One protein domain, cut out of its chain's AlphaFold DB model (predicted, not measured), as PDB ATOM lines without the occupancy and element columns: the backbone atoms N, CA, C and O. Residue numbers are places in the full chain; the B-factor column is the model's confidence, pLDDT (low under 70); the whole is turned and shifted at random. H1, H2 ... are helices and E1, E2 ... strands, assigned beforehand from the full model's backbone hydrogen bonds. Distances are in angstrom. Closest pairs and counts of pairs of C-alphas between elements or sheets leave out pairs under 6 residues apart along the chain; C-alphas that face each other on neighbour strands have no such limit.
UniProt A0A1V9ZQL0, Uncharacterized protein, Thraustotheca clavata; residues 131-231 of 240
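What this domain is: This is residues 131 to 231 of the 240 residues of an uncharacterized protein of Thraustotheca clavata (UniProt A0A1V9ZQL0). A small, strongly twisted sheet of three strands, E1, E2 and E3, has helices H1, H2 and H3 on one face, in two layers, helices on one side and sheet on the other. The long helix H4 leads away from this body as an arm, and its residues 216 to 231 stick out free. The printed part has 101 residues with three named strands and then four named helices, in the order E1 E2 E3 H1 H2 H3 H4; the sheet order is E1 - E2 - E3, all antiparallel, and the class is mixed, helices and strands. The whole is only just compact, close to loose, with a radius of gyration of the C-alphas of 15.3 A and spans of 48 by 33 by 29 A.

How they stand to each other: E1, residues 131 to 139, bends by 68 degrees at residue 135 and is the antiparallel neighbour of E2, residues 145 to 151, in a hairpin at 155 degrees, with N 135 and O 148 3.0 A apart, within hydrogen-bond range. E2 forms a second hairpin with E3, residues 157 to 161, where N 149 and O 158 are 2.8 A apart, also within range; the three strands are a meander, each the antiparallel neighbour of the one before. H1, residues 162 to 168, is on the sheet at a height of 5.1 A, over none of its strands; its closest C-alphas with E2 are those of Val 162 and Glu 146, 5.1 A apart. H2, residues 170 to 183, is on the same face, at a height of 9.6 A, over E1 and slantwise to it at 56 degrees on the local plane; the closest C-alphas are those of Phe 134 and Tyr 176, 6.6 A apart. H1 and H2 only just touch, with 3 pairs of C-alphas within 8 A, and only at the corner; the closest are those of Ala 166 and Tyr 173, 5.7 A apart. H3, residues 189 to 200, is on the sheet too, its closest C-alphas with E1 being those of Glu 193 and Ile 139, 6.5 A apart. H4, residues 205 to 231, is not on the sheet; it is close to H3 but not clearly touching, about perpendicular at 89 degrees, with the C-alphas of Glu 200 and Ala 211 closest at 6.7 A. Every O i to N i+4 pair is within hydrogen-bond range in H3, against 2 of 3 in H1, 9 of 10 in H2 and 21 of 23 in H4.

Where its parts are: E1 begins at C-alpha 131, (126.231, 155.304, 123.275), and is 20.0 A long; E2 is 18.6 A and E3 13.1 A. H2 is 20.2 A and H3 16.9 A, while H1 has seven residues. H4 is 39.9 A long and ends at C-alpha 231, (108.038, 131.907, 91.510).

The domain as a whole: The C-alphas farthest apart are those of Gly 153 and Ala 231, 49.9 A. The printed part has no cut, and its links are tight. The mean pLDDT of the printed part is 83.6; it is under 70 at residues 205 to 211, 213 to 214 and 216 to 231.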
ATOM      1  N   VAL A 131     125.643 154.437 124.305       89.62
ATOM      2  CA  VAL A 131     126.231 155.304 123.275       89.62
ATOM      3  C   VAL A 131     126.688 156.569 123.977       89.62
ATOM      4  O   VAL A 131     125.861 157.189 124.636       89.62
ATOM      5  N   ASP A 132     127.947 156.968 123.845       91.94
ATOM      6  CA  ASP A 132     128.443 158.236 124.371       91.94
ATOM      7  C   ASP A 132     128.073 159.374 123.410       91.94
ATOM      8  O   ASP A 132     127.189 160.186 123.710       91.94
ATOM      9  N   HIS A 133     128.635 159.356 122.201       95.00
ATOM     10  CA  HIS A 133     128.350 160.323 121.142       95.00
ATOM     11  C   HIS A 133     128.600 159.734 119.743       95.00
ATOM     12  O   HIS A 133     129.081 158.609 119.596       95.00
ATOM     13  N   PHE A 134     128.253 160.501 118.708       97.12
ATOM     14  CA  PHE A 134     128.531 160.160 117.314       97.12
ATOM     15  C   PHE A 134     129.611 161.081 116.752       97.12
ATOM     16  O   PHE A 134     129.606 162.285 117.014       97.12
ATOM     17  N   THR A 135     130.516 160.519 115.962       96.44
ATOM     18  CA  THR A 135     131.664 161.226 115.370       96.44
ATOM     19  C   THR A 135     131.505 161.412 113.866       96.44
ATOM     20  O   THR A 135     131.940 162.422 113.315       96.44
ATOM     21  N   GLY A 136     130.822 160.487 113.194       96.12
ATOM     22  CA  GLY A 136     130.711 160.462 111.739       96.12
ATOM     23  C   GLY A 136     129.416 159.833 111.243       96.12
ATOM     24  O   GLY A 136     128.704 159.143 111.970       96.12
ATOM     25  N   TYR A 137     129.137 160.047 109.962       97.19
ATOM     26  CA  TYR A 137     128.070 159.373 109.231       97.19
ATOM     27  C   TYR A 137     128.578 158.972 107.850       97.19
ATOM     28  O   TYR A 137     129.497 159.594 107.317       97.19
ATOM     29  N   ARG A 138     127.990 157.921 107.278       95.12
ATOM     30  CA  ARG A 138     128.277 157.492 105.906       95.12
ATOM     31  C   ARG A 138     127.122 156.709 105.306       95.12
ATOM     32  O   ARG A 138     126.264 156.182 106.017       95.12
ATOM     33  N   ILE A 139     127.161 156.557 103.988       94.19
ATOM     34  CA  ILE A 139     126.425 155.511 103.277       94.19
ATOM     35  C   ILE A 139     127.468 154.546 102.721       94.19
ATOM     36  O   ILE A 139     128.279 154.932 101.887       94.19
ATOM     37  N   ASN A 140     127.486 153.308 103.216       92.62
ATOM     38  CA  ASN A 140     128.465 152.322 102.762       92.62
ATOM     39  C   ASN A 140     128.159 151.826 101.334       92.62
ATOM     40  O   ASN A 140     127.093 152.102 100.779       92.62
ATOM     41  N   ASP A 141     129.060 151.031 100.753       90.50
ATOM     42  CA  ASP A 141     128.916 150.513  99.381       90.50
ATOM     43  C   ASP A 141     127.653 149.655  99.176       90.50
ATOM     44  O   ASP A 141     127.130 149.540  98.068       90.50
ATOM     45  N   ALA A 142     127.122 149.068 100.254       88.56
ATOM     46  CA  ALA A 142     125.869 148.316 100.240       88.56
ATOM     47  C   ALA A 142     124.617 149.217 100.317       88.56
ATOM     48  O   ALA A 142     123.488 148.714 100.320       88.56
ATOM     49  N   GLY A 143     124.792 150.539 100.383       88.38
ATOM     50  CA  GLY A 143     123.723 151.522 100.531       88.38
ATOM     51  C   GLY A 143     123.145 151.596 101.945       88.38
ATOM     52  O   GLY A 143     122.049 152.132 102.126       88.38
ATOM     53  N   VAL A 144     123.829 151.027 102.942       89.69
ATOM     54  CA  VAL A 144     123.407 151.090 104.344       89.69
ATOM     55  C   VAL A 144     123.915 152.393 104.947       89.69
ATOM     56  O   VAL A 144     125.096 152.722 104.862       89.69
ATOM     57  N   MET A 145     122.989 153.134 105.547       93.81
ATOM     58  CA  MET A 145     123.269 154.372 106.264       93.81
ATOM     59  C   MET A 145     123.780 154.032 107.664       93.81
ATOM     60  O   MET A 145     123.083 153.340 108.410       93.81
ATOM     61  N   GLU A 146     124.968 154.516 108.017       95.25
ATOM     62  CA  GLU A 146     125.665 154.185 109.265       95.25
ATOM     63  C   GLU A 146     126.169 155.442 109.989       95.25
ATOM     64  O   GLU A 146     126.447 156.464 109.356       95.25
ATOM     65  N   LEU A 147     126.303 155.342 111.312       96.44
ATOM     66  CA  LEU A 147     126.898 156.338 112.202       96.44
ATOM     67  C   LEU A 147     128.098 155.742 112.917       96.44
ATOM     68  O   LEU A 147     128.010 154.644 113.464       96.44
ATOM     69  N   ASP A 148     129.194 156.487 112.939       96.69
ATOM     70  CA  ASP A 148     130.353 156.153 113.753       96.69
ATOM     71  C   ASP A 148     130.017 156.482 115.208       96.69
ATOM     72  O   ASP A 148     129.747 157.635 115.558       96.69
ATOM     73  N   THR A 149     129.911 155.433 116.011       95.19
ATOM     74  CA  THR A 149     129.316 155.439 117.343       95.19
ATOM     75  C   THR A 149     130.407 155.182 118.364       95.19
ATOM     76  O   THR A 149     131.020 154.114 118.367       95.19
ATOM     77  N   VAL A 150     130.644 156.161 119.234       92.56
ATOM     78  CA  VAL A 150     131.549 156.030 120.376       92.56
ATOM     79  C   VAL A 150     130.750 155.503 121.559       92.56
ATOM     80  O   VAL A 150     129.660 156.000 121.855       92.56
ATOM     81  N   TRP A 151     131.280 154.487 122.233       88.50
ATOM     82  CA  TRP A 151     130.614 153.817 123.345       88.50
ATOM     83  C   TRP A 151     131.186 154.289 124.678       88.50
ATOM     84  O   TRP A 151     132.397 154.407 124.850       88.50
ATOM     85  N   LEU A 152     130.313 154.532 125.649       84.25
ATOM     86  CA  LEU A 152     130.705 154.935 126.987       84.25
ATOM     87  C   LEU A 152     131.532 153.820 127.636       84.25
ATOM     88  O   LEU A 152     131.069 152.688 127.777       84.25
ATOM     89  N   GLY A 153     132.759 154.155 128.033       81.50
ATOM     90  CA  GLY A 153     133.685 153.209 128.655       81.50
ATOM     91  C   GLY A 153     134.422 152.283 127.681       81.50
ATOM     92  O   GLY A 153     135.165 151.423 128.145       81.50
ATOM     93  N   ILE A 154     134.265 152.458 126.361       82.00
ATOM     94  CA  ILE A 154     135.060 151.749 125.348       82.00
ATOM     95  C   ILE A 154     135.812 152.774 124.502       82.00
ATOM     96  O   ILE A 154     135.224 153.692 123.943       82.00
ATOM     97  N   GLU A 155     137.122 152.594 124.361       81.75
ATOM     98  CA  GLU A 155     137.980 153.518 123.602       81.75
ATOM     99  C   GLU A 155     137.788 153.431 122.078       81.75
ATOM    100  O   GLU A 155     138.258 154.288 121.334       81.75
ATOM    101  N   VAL A 156     137.107 152.389 121.599       83.19
ATOM    102  CA  VAL A 156     136.953 152.087 120.174       83.19
ATOM    103  C   VAL A 156     135.531 152.413 119.722       83.19
ATOM    104  O   VAL A 156     134.561 152.004 120.364       83.19
ATOM    105  N   SER A 157     135.408 153.113 118.594       91.56
ATOM    106  CA  SER A 157     134.125 153.381 117.943       91.56
ATOM    107  C   SER A 157     133.721 152.263 116.973       91.56
ATOM    108  O   SER A 157     134.555 151.486 116.495       91.56
ATOM    109  N   SER A 158     132.428 152.164 116.667       92.56
ATOM    110  CA  SER A 158     131.912 151.245 115.648       92.56
ATOM    111  C   SER A 158     130.890 151.908 114.730       92.56
ATOM    112  O   SER A 158     130.140 152.795 115.127       92.56
ATOM    113  N   TRP A 159     130.833 151.443 113.479       94.56
ATOM    114  CA  TRP A 159     129.837 151.894 112.510       94.56
ATOM    115  C   TRP A 159     128.517 151.156 112.713       94.56
ATOM    116  O   TRP A 159     128.414 149.959 112.446       94.56
ATOM    117  N   GLU A 160     127.495 151.886 113.150       93.44
ATOM    118  CA  GLU A 160     126.186 151.342 113.487       93.44
ATOM    119  C   GLU A 160     125.094 151.832 112.534       93.44
ATOM    120  O   GLU A 160     125.073 153.009 112.174       93.44
ATOM    121  N   PRO A 161     124.125 150.986 112.146       93.38
ATOM    122  CA  PRO A 161     123.057 151.406 111.248       93.38
ATOM    123  C   PRO A 161     122.211 152.545 111.832       93.38
ATOM    124  O   PRO A 161     121.704 152.445 112.955       93.38
ATOM    125  N   VAL A 162     121.948 153.578 111.025       94.19
ATOM    126  CA  VAL A 162     121.110 154.727 111.418       94.19
ATOM    127  C   VAL A 162     119.721 154.275 111.872       94.19
ATOM    128  O   VAL A 162     119.167 154.849 112.801       94.19
ATOM    129  N   CYS A 163     119.157 153.225 111.265       87.75
ATOM    130  CA  CYS A 163     117.838 152.722 111.655       87.75
ATOM    131  C   CYS A 163     117.761 152.260 113.110       87.75
ATOM    132  O   CYS A 163     116.704 152.388 113.714       87.75
ATOM    133  N   VAL A 164     118.861 151.740 113.654       87.31
ATOM    134  CA  VAL A 164     118.940 151.322 115.052       87.31
ATOM    135  C   VAL A 164     119.125 152.559 115.925       87.31
ATOM    136  O   VAL A 164     118.364 152.779 116.857       87.31
ATOM    137  N   MET A 165     120.087 153.421 115.583       90.69
ATOM    138  CA  MET A 165     120.419 154.592 116.401       90.69
ATOM    139  C   MET A 165     119.269 155.606 116.486       90.69
ATOM    140  O   MET A 165     119.003 156.160 117.551       90.69
ATOM    141  N   ALA A 166     118.546 155.816 115.386       88.31
ATOM    142  CA  ALA A 166     117.398 156.713 115.346       88.31
ATOM    143  C   ALA A 166     116.202 156.204 116.166       88.31
ATOM    144  O   ALA A 166     115.348 157.013 116.516       88.31
ATOM    145  N   GLU A 167     116.125 154.900 116.452       83.38
ATOM    146  CA  GLU A 167     115.058 154.305 117.264       83.38
ATOM    147  C   GLU A 167     115.474 154.167 118.735       83.38
ATOM    148  O   GLU A 167     114.725 154.580 119.617       83.38
ATOM    149  N   ASP A 168     116.678 153.660 119.001       81.62
ATOM    150  CA  ASP A 168     117.108 153.291 120.354       81.62
ATOM    151  C   ASP A 168     117.727 154.460 121.138       81.62
ATOM    152  O   ASP A 168     117.626 154.517 122.361       81.62
ATOM    153  N   VAL A 169     118.368 155.412 120.448       88.38
ATOM    154  CA  VAL A 169     119.053 156.572 121.055       88.38
ATOM    155  C   VAL A 169     118.682 157.870 120.338       88.38
ATOM    156  O   VAL A 169     119.523 158.725 120.041       88.38
ATOM    157  N   TYR A 170     117.381 158.034 120.082       87.50
ATOM    158  CA  TYR A 170     116.826 159.117 119.267       87.50
ATOM    159  C   TYR A 170     117.303 160.520 119.662       87.50
ATOM    160  O   TYR A 170     117.618 161.326 118.789       87.50
ATOM    161  N   LEU A 171     117.386 160.832 120.960       87.50
ATOM    162  CA  LEU A 171     117.806 162.164 121.413       87.50
ATOM    163  C   LEU A 171     119.249 162.483 120.997       87.50
ATOM    164  O   LEU A 171     119.501 163.568 120.471       87.50
ATOM    165  N   LYS A 172     120.172 161.521 121.146       91.50
ATOM    166  CA  LYS A 172     121.570 161.669 120.710       91.50
ATOM    167  C   LYS A 172     121.664 161.752 119.191       91.50
ATOM    168  O   LYS A 172     122.378 162.601 118.664       91.50
ATOM    169  N   TYR A 173     120.891 160.919 118.489       93.94
ATOM    170  CA  TYR A 173     120.803 160.945 117.028       93.94
ATOM    171  C   TYR A 173     120.358 162.321 116.522       93.94
ATOM    172  O   TYR A 173     121.006 162.923 115.668       93.94
ATOM    173  N   LYS A 174     119.264 162.841 117.087       93.56
ATOM    174  CA  LYS A 174     118.694 164.137 116.733       93.56
ATOM    175  C   LYS A 174     119.690 165.263 116.976       93.56
ATOM    176  O   LYS A 174     119.882 166.085 116.084       93.56
ATOM    177  N   GLN A 175     120.310 165.300 118.154       94.94
ATOM    178  CA  GLN A 175     121.287 166.331 118.494       94.94
ATOM    179  C   GLN A 175     122.458 166.329 117.508       94.94
ATOM    180  O   GLN A 175     122.744 167.360 116.903       94.94
ATOM    181  N   TYR A 176     123.049 165.159 117.263       96.88
ATOM    182  CA  TYR A 176     124.145 165.019 116.312       96.88
ATOM    183  C   TYR A 176     123.753 165.477 114.903       96.88
ATOM    184  O   TYR A 176     124.439 166.299 114.302       96.88
ATOM    185  N   MET A 177     122.610 165.019 114.388       96.25
ATOM    186  CA  MET A 177     122.147 165.407 113.054       96.25
ATOM    187  C   MET A 177     121.856 166.906 112.934       96.25
ATOM    188  O   MET A 177     122.092 167.493 111.879       96.25
ATOM    189  N   MET A 178     121.376 167.547 114.003       95.44
ATOM    190  CA  MET A 178     121.203 169.000 114.038       95.44
ATOM    191  C   MET A 178     122.538 169.748 113.996       95.44
ATOM    192  O   MET A 178     122.608 170.819 113.397       95.44
ATOM    193  N   ASP A 179     123.588 169.210 114.607       96.31
ATOM    194  CA  ASP A 179     124.919 169.820 114.578       96.31
ATOM    195  C   ASP A 179     125.611 169.609 113.226       96.31
ATOM    196  O   ASP A 179     126.178 170.548 112.661       96.31
ATOM    197  N   VAL A 180     125.454 168.427 112.630       96.00
ATOM    198  CA  VAL A 180     125.871 168.145 111.249       96.00
ATOM    199  C   VAL A 180     125.181 169.099 110.265       96.00
ATOM    200  O   VAL A 180     125.841 169.677 109.402       96.00
ATOM    201  N   ALA A 181     123.882 169.367 110.435       94.44
ATOM    202  CA  ALA A 181     123.140 170.294 109.577       94.44
ATOM    203  C   ALA A 181     123.763 171.701 109.505       94.44
ATOM    204  O   ALA A 181     123.637 172.379 108.486       94.44
ATOM    205  N   LYS A 182     124.424 172.145 110.582       95.62
ATOM    206  CA  LYS A 182     125.064 173.469 110.666       95.62
ATOM    207  C   LYS A 182     126.416 173.517 109.956       95.62
ATOM    208  O   LYS A 182     126.858 174.595 109.574       95.62
ATOM    209  N   THR A 183     127.093 172.377 109.832       94.38
ATOM    210  CA  THR A 183     128.483 172.295 109.353       94.38
ATOM    211  C   THR A 183     128.576 171.866 107.894       94.38
ATOM    212  O   THR A 183     129.521 172.226 107.193       94.38
ATOM    213  N   VAL A 184     127.591 171.112 107.409       94.25
ATOM    214  CA  VAL A 184     127.641 170.500 106.085       94.25
ATOM    215  C   VAL A 184     127.245 171.489 104.989       94.25
ATOM    216  O   VAL A 184     126.113 171.966 104.919       94.25
ATOM    217  N   MET A 185     128.182 171.754 104.077       93.12
ATOM    218  CA  MET A 185     127.983 172.690 102.969       93.12
ATOM    219  C   MET A 185     127.143 172.081 101.834       93.12
ATOM    220  O   MET A 185     127.488 170.994 101.354       93.12
ATOM    221  N   PRO A 186     126.108 172.783 101.335       95.25
ATOM    222  CA  PRO A 186     125.325 172.348 100.181       95.25
ATOM    223  C   PRO A 186     126.186 172.019  98.955       95.25
ATOM    224  O   PRO A 186     127.175 172.693  98.675       95.25
ATOM    225  N   GLY A 187     125.803 170.979  98.212       91.19
ATOM    226  CA  GLY A 187     126.499 170.541  96.992       91.19
ATOM    227  C   GLY A 187     127.710 169.627  97.215       91.19
ATOM    228  O   GLY A 187     128.253 169.097  96.249       91.19
ATOM    229  N   THR A 188     128.115 169.386  98.464       94.75
ATOM    230  CA  THR A 188     129.155 168.397  98.792       94.75
ATOM    231  C   THR A 188     128.593 166.971  98.840       94.75
ATOM    232  O   THR A 188     127.395 166.764  99.043       94.75
ATOM    233  N   MET A 189     129.457 165.956  98.706       92.31
ATOM    234  CA  MET A 189     129.046 164.559  98.924       92.31
ATOM    235  C   MET A 189     128.498 164.335 100.335       92.31
ATOM    236  O   MET A 189     127.438 163.731 100.486       92.31
ATOM    237  N   ALA A 190     129.153 164.919 101.340       91.88
ATOM    238  CA  ALA A 190     128.699 164.897 102.725       91.88
ATOM    239  C   ALA A 190     127.263 165.438 102.865       91.88
ATOM    240  O   ALA A 190     126.455 164.858 103.588       91.88
ATOM    241  N   HIS A 191     126.908 166.501 102.132       93.56
ATOM    242  CA  HIS A 191     125.544 167.036 102.102       93.56
ATOM    243  C   HIS A 191     124.535 166.095 101.461       93.56
ATOM    244  O   HIS A 191     123.420 165.953 101.966       93.56
ATOM    245  N   ASN A 192     124.916 165.435 100.371       92.38
ATOM    246  CA  ASN A 192     124.047 164.478  99.696       92.38
ATOM    247  C   ASN A 192     123.759 163.266 100.588       92.38
ATOM    248  O   ASN A 192     122.607 162.849 100.699       92.38
ATOM    249  N   GLU A 193     124.783 162.739 101.261       93.75
ATOM    250  CA  GLU A 193     124.645 161.632 102.210       93.75
ATOM    251  C   GLU A 193     123.787 162.025 103.411       93.75
ATOM    252  O   GLU A 193     122.812 161.343 103.721       93.75
ATOM    253  N   PHE A 194     124.079 163.170 104.028       95.19
ATOM    254  CA  PHE A 194     123.295 163.715 105.135       95.19
ATOM    255  C   PHE A 194     121.816 163.887 104.760       95.19
ATOM    256  O   PHE A 194     120.920 163.431 105.471       95.19
ATOM    257  N   THR A 195     121.547 164.483 103.597       94.44
ATOM    258  CA  THR A 195     120.179 164.699 103.105       94.44
ATOM    259  C   THR A 195     119.472 163.376 102.811       94.44
ATOM    260  O   THR A 195     118.284 163.226 103.104       94.44
ATOM    261  N   ALA A 196     120.185 162.388 102.260       93.75
ATOM    262  CA  ALA A 196     119.643 161.054 102.033       93.75
ATOM    263  C   ALA A 196     119.278 160.359 103.353       93.75
ATOM    264  O   ALA A 196     118.210 159.746 103.435       93.75
ATOM    265  N   ILE A 197     120.114 160.509 104.384       93.44
ATOM    266  CA  ILE A 197     119.840 159.995 105.728       93.44
ATOM    267  C   ILE A 197     118.594 160.659 106.310       93.44
ATOM    268  O   ILE A 197     117.653 159.952 106.662       93.44
ATOM    269  N   LEU A 198     118.523 161.992 106.338       93.88
ATOM    270  CA  LEU A 198     117.372 162.707 106.902       93.88
ATOM    271  C   LEU A 198     116.061 162.439 106.163       93.88
ATOM    272  O   LEU A 198     114.991 162.450 106.770       93.88
ATOM    273  N   ARG A 199     116.125 162.163 104.859       92.06
ATOM    274  CA  ARG A 199     114.946 161.779 104.081       92.06
ATOM    275  C   ARG A 199     114.353 160.445 104.543       92.06
ATOM    276  O   ARG A 199     113.135 160.277 104.494       92.06
ATOM    277  N   GLU A 200     115.191 159.490 104.935       89.50
ATOM    278  CA  GLU A 200     114.752 158.156 105.372       89.50
ATOM    279  C   GLU A 200     114.520 158.100 106.901       89.50
ATOM    280  O   GLU A 200     113.619 157.397 107.381       89.50
ATOM    281  N   PHE A 201     115.291 158.887 107.657       91.88
ATOM    282  CA  PHE A 201     115.319 158.970 109.120       91.88
ATOM    283  C   PHE A 201     115.224 160.431 109.588       91.88
ATOM    284  O   PHE A 201     116.214 161.026 110.022       91.88
ATOM    285  N   PRO A 202     114.038 161.040 109.507       92.44
ATOM    286  CA  PRO A 202     113.871 162.437 109.876       92.44
ATOM    287  C   PRO A 202     114.026 162.667 111.394       92.44
ATOM    288  O   PRO A 202     113.921 161.737 112.201       92.44
ATOM    289  N   ILE A 203     114.319 163.915 111.774       90.75
ATOM    290  CA  ILE A 203     114.623 164.345 113.157       90.75
ATOM    291  C   ILE A 203     113.451 165.047 113.865       90.75
ATOM    292  O   ILE A 203     113.582 165.484 115.012       90.75
ATOM    293  N   ASP A 204     112.314 165.204 113.193       85.19
ATOM    294  CA  ASP A 204     111.059 165.654 113.787       85.19
ATOM    295  C   ASP A 204     110.220 164.447 114.239       85.19
ATOM    296  O   ASP A 204     110.033 163.467 113.522       85.19
ATOM    297  N   ALA A 205     109.726 164.491 115.479       64.50
ATOM    298  CA  ALA A 205     109.104 163.328 116.116       64.50
ATOM    299  C   ALA A 205     107.828 162.857 115.387       64.50
ATOM    300  O   ALA A 205     107.558 161.660 115.308       64.50
ATOM    301  N   SER A 206     107.064 163.784 114.805       67.94
ATOM    302  CA  SER A 206     105.852 163.500 114.027       67.94
ATOM    303  C   SER A 206     106.145 162.773 112.708       67.94
ATOM    304  O   SER A 206     105.396 161.879 112.299       67.94
ATOM    305  N   SER A 207     107.245 163.110 112.036       65.19
ATOM    306  CA  SER A 207     107.628 162.460 110.783       65.19
ATOM    307  C   SER A 207     108.278 161.096 111.008       65.19
ATOM    308  O   SER A 207     108.179 160.247 110.125       65.19
ATOM    309  N   GLN A 208     108.877 160.833 112.175       65.50
ATOM    310  CA  GLN A 208     109.467 159.527 112.473       65.50
ATOM    311  C   GLN A 208     108.437 158.398 112.461       65.50
ATOM    312  O   GLN A 208     108.685 157.360 111.843       65.50
ATOM    313  N   TYR A 209     107.265 158.604 113.067       62.06
ATOM    314  CA  TYR A 209     106.170 157.628 113.023       62.06
ATOM    315  C   TYR A 209     105.716 157.356 111.583       62.06
ATOM    316  O   TYR A 209     105.589 156.201 111.164       62.06
ATOM    317  N   SER A 210     105.557 158.421 110.795       64.62
ATOM    318  CA  SER A 210     105.151 158.339 109.388       64.62
ATOM    319  C   SER A 210     106.213 157.647 108.522       64.62
ATOM    320  O   SER A 210     105.900 156.782 107.700       64.62
ATOM    321  N   ALA A 211     107.490 157.962 108.749       68.31
ATOM    322  CA  ALA A 211     108.628 157.349 108.079       68.31
ATOM    323  C   ALA A 211     108.766 155.867 108.452       68.31
ATOM    324  O   ALA A 211     109.009 155.038 107.576       68.31
ATOM    325  N   LYS A 212     108.553 155.502 109.721       74.12
ATOM    326  CA  LYS A 212     108.571 154.107 110.186       74.12
ATOM    327  C   LYS A 212     107.470 153.284 109.516       74.12
ATOM    328  O   LYS A 212     107.756 152.215 108.974       74.12
ATOM    329  N   ALA A 213     106.246 153.810 109.458       69.00
ATOM    330  CA  ALA A 213     105.141 153.176 108.736       69.00
ATOM    331  C   ALA A 213     105.458 153.007 107.234       69.00
ATOM    332  O   ALA A 213     105.271 151.928 106.662       69.00
ATOM    333  N   ALA A 214     106.032 154.033 106.595       68.06
ATOM    334  CA  ALA A 214     106.449 153.973 105.193       68.06
ATOM    335  C   ALA A 214     107.572 152.942 104.940       68.06
ATOM    336  O   ALA A 214     107.543 152.217 103.936       68.06
ATOM    337  N   ARG A 215     108.537 152.825 105.864       73.38
ATOM    338  CA  ARG A 215     109.630 151.838 105.823       73.38
ATOM    339  C   ARG A 215     109.101 150.405 105.910       73.38
ATOM    340  O   ARG A 215     109.492 149.566 105.095       73.38
ATOM    341  N   GLN A 216     108.163 150.136 106.820       67.50
ATOM    342  CA  GLN A 216     107.499 148.828 106.930       67.50
ATOM    343  C   GLN A 216     106.734 148.460 105.645       67.50
ATOM    344  O   GLN A 216     106.816 147.327 105.163       67.50
ATOM    345  N   GLY A 217     106.068 149.434 105.017       59.75
ATOM    346  CA  GLY A 217     105.412 149.233 103.723       59.75
ATOM    347  C   GLY A 217     106.388 148.906 102.582       59.75
ATOM    348  O   GLY A 217     106.097 148.064 101.725       59.75
ATOM    349  N   ARG A 218     107.581 149.522 102.556       59.59
ATOM    350  CA  ARG A 218     108.618 149.244 101.539       59.59
ATOM    351  C   ARG A 218     109.241 147.860 101.690       59.59
ATOM    352  O   ARG A 218     109.435 147.181 100.678       59.59
ATOM    353  N   THR A 219     109.553 147.426 102.910       58.47
ATOM    354  CA  THR A 219     110.120 146.088 103.155       58.47
ATOM    355  C   THR A 219     109.122 144.985 102.806       58.47
ATOM    356  O   THR A 219     109.510 144.007 102.159       58.47
ATOM    357  N   GLN A 220     107.829 145.176 103.097       48.81
ATOM    358  CA  GLN A 220     106.772 144.271 102.633       48.81
ATOM    359  C   GLN A 220     106.684 144.223 101.099       48.81
ATOM    360  O   GLN A 220     106.713 143.140 100.515       48.81
ATOM    361  N   ARG A 221     106.675 145.377 100.416       53.72
ATOM    362  CA  ARG A 221     106.628 145.429  98.941       53.72
ATOM    363  C   ARG A 221     107.854 144.790  98.276       53.72
ATOM    364  O   ARG A 221     107.699 144.093  97.272       53.72
ATOM    365  N   LYS A 222     109.064 144.974  98.824       54.78
ATOM    366  CA  LYS A 222     110.285 144.308  98.327       54.78
ATOM    367  C   LYS A 222     110.217 142.787  98.508       54.78
ATOM    368  O   LYS A 222     110.598 142.063  97.590       54.78
ATOM    369  N   ARG A 223     109.692 142.296  99.638       52.16
ATOM    370  CA  ARG A 223     109.487 140.854  99.876       52.16
ATOM    371  C   ARG A 223     108.490 140.239  98.892       52.16
ATOM    372  O   ARG A 223     108.802 139.208  98.303       52.16
ATOM    373  N   VAL A 224     107.355 140.898  98.651       57.44
ATOM    374  CA  VAL A 224     106.337 140.425  97.693       57.44
ATOM    375  C   VAL A 224     106.893 140.382  96.268       57.44
ATOM    376  O   VAL A 224     106.735 139.374  95.580       57.44
ATOM    377  N   LYS A 225     107.619 141.424  95.837       56.16
ATOM    378  CA  LYS A 225     108.273 141.419  94.519       56.16
ATOM    379  C   LYS A 225     109.320 140.312  94.400       56.16
ATOM    380  O   LYS A 225     109.314 139.594  93.405       56.16
ATOM    381  N   LYS A 226     110.180 140.121  95.407       53.66
ATOM    382  CA  LYS A 226     111.193 139.052  95.391       53.66
ATOM    383  C   LYS A 226     110.538 137.671  95.276       53.66
ATOM    384  O   LYS A 226     110.944 136.912  94.406       53.66
ATOM    385  N   ALA A 227     109.480 137.403  96.046       53.25
ATOM    386  CA  ALA A 227     108.725 136.146  95.997       53.25
ATOM    387  C   ALA A 227     108.047 135.893  94.635       53.25
ATOM    388  O   ALA A 227     108.087 134.780  94.117       53.25
ATOM    389  N   GLN A 228     107.477 136.929  94.011       55.91
ATOM    390  CA  GLN A 228     106.902 136.818  92.663       55.91
ATOM    391  C   GLN A 228     107.963 136.568  91.584       55.91
ATOM    392  O   GLN A 228     107.685 135.908  90.583       55.91
ATOM    393  N   THR A 229     109.180 137.077  91.783       55.00
ATOM    394  CA  THR A 229     110.275 136.895  90.826       55.00
ATOM    395  C   THR A 229     110.833 135.471  90.904       55.00
ATOM    396  O   THR A 229     110.994 134.833  89.869       55.00
ATOM    397  N   THR A 230     111.027 134.914  92.107       58.97
ATOM    398  CA  THR A 230     111.453 133.511  92.280       58.97
ATOM    399  C   THR A 230     110.405 132.503  91.807       58.97
ATOM    400  O   THR A 230     110.771 131.495  91.205       58.97
ATOM    401  N   ALA A 231     109.111 132.779  92.000       57.47
ATOM    402  CA  ALA A 231     108.038 131.907  91.510       57.47
ATOM    403  C   ALA A 231     107.996 131.823  89.971       57.47
ATOM    404  O   ALA A 231     107.789 130.747  89.411       57.47
TER     405      ALA A 231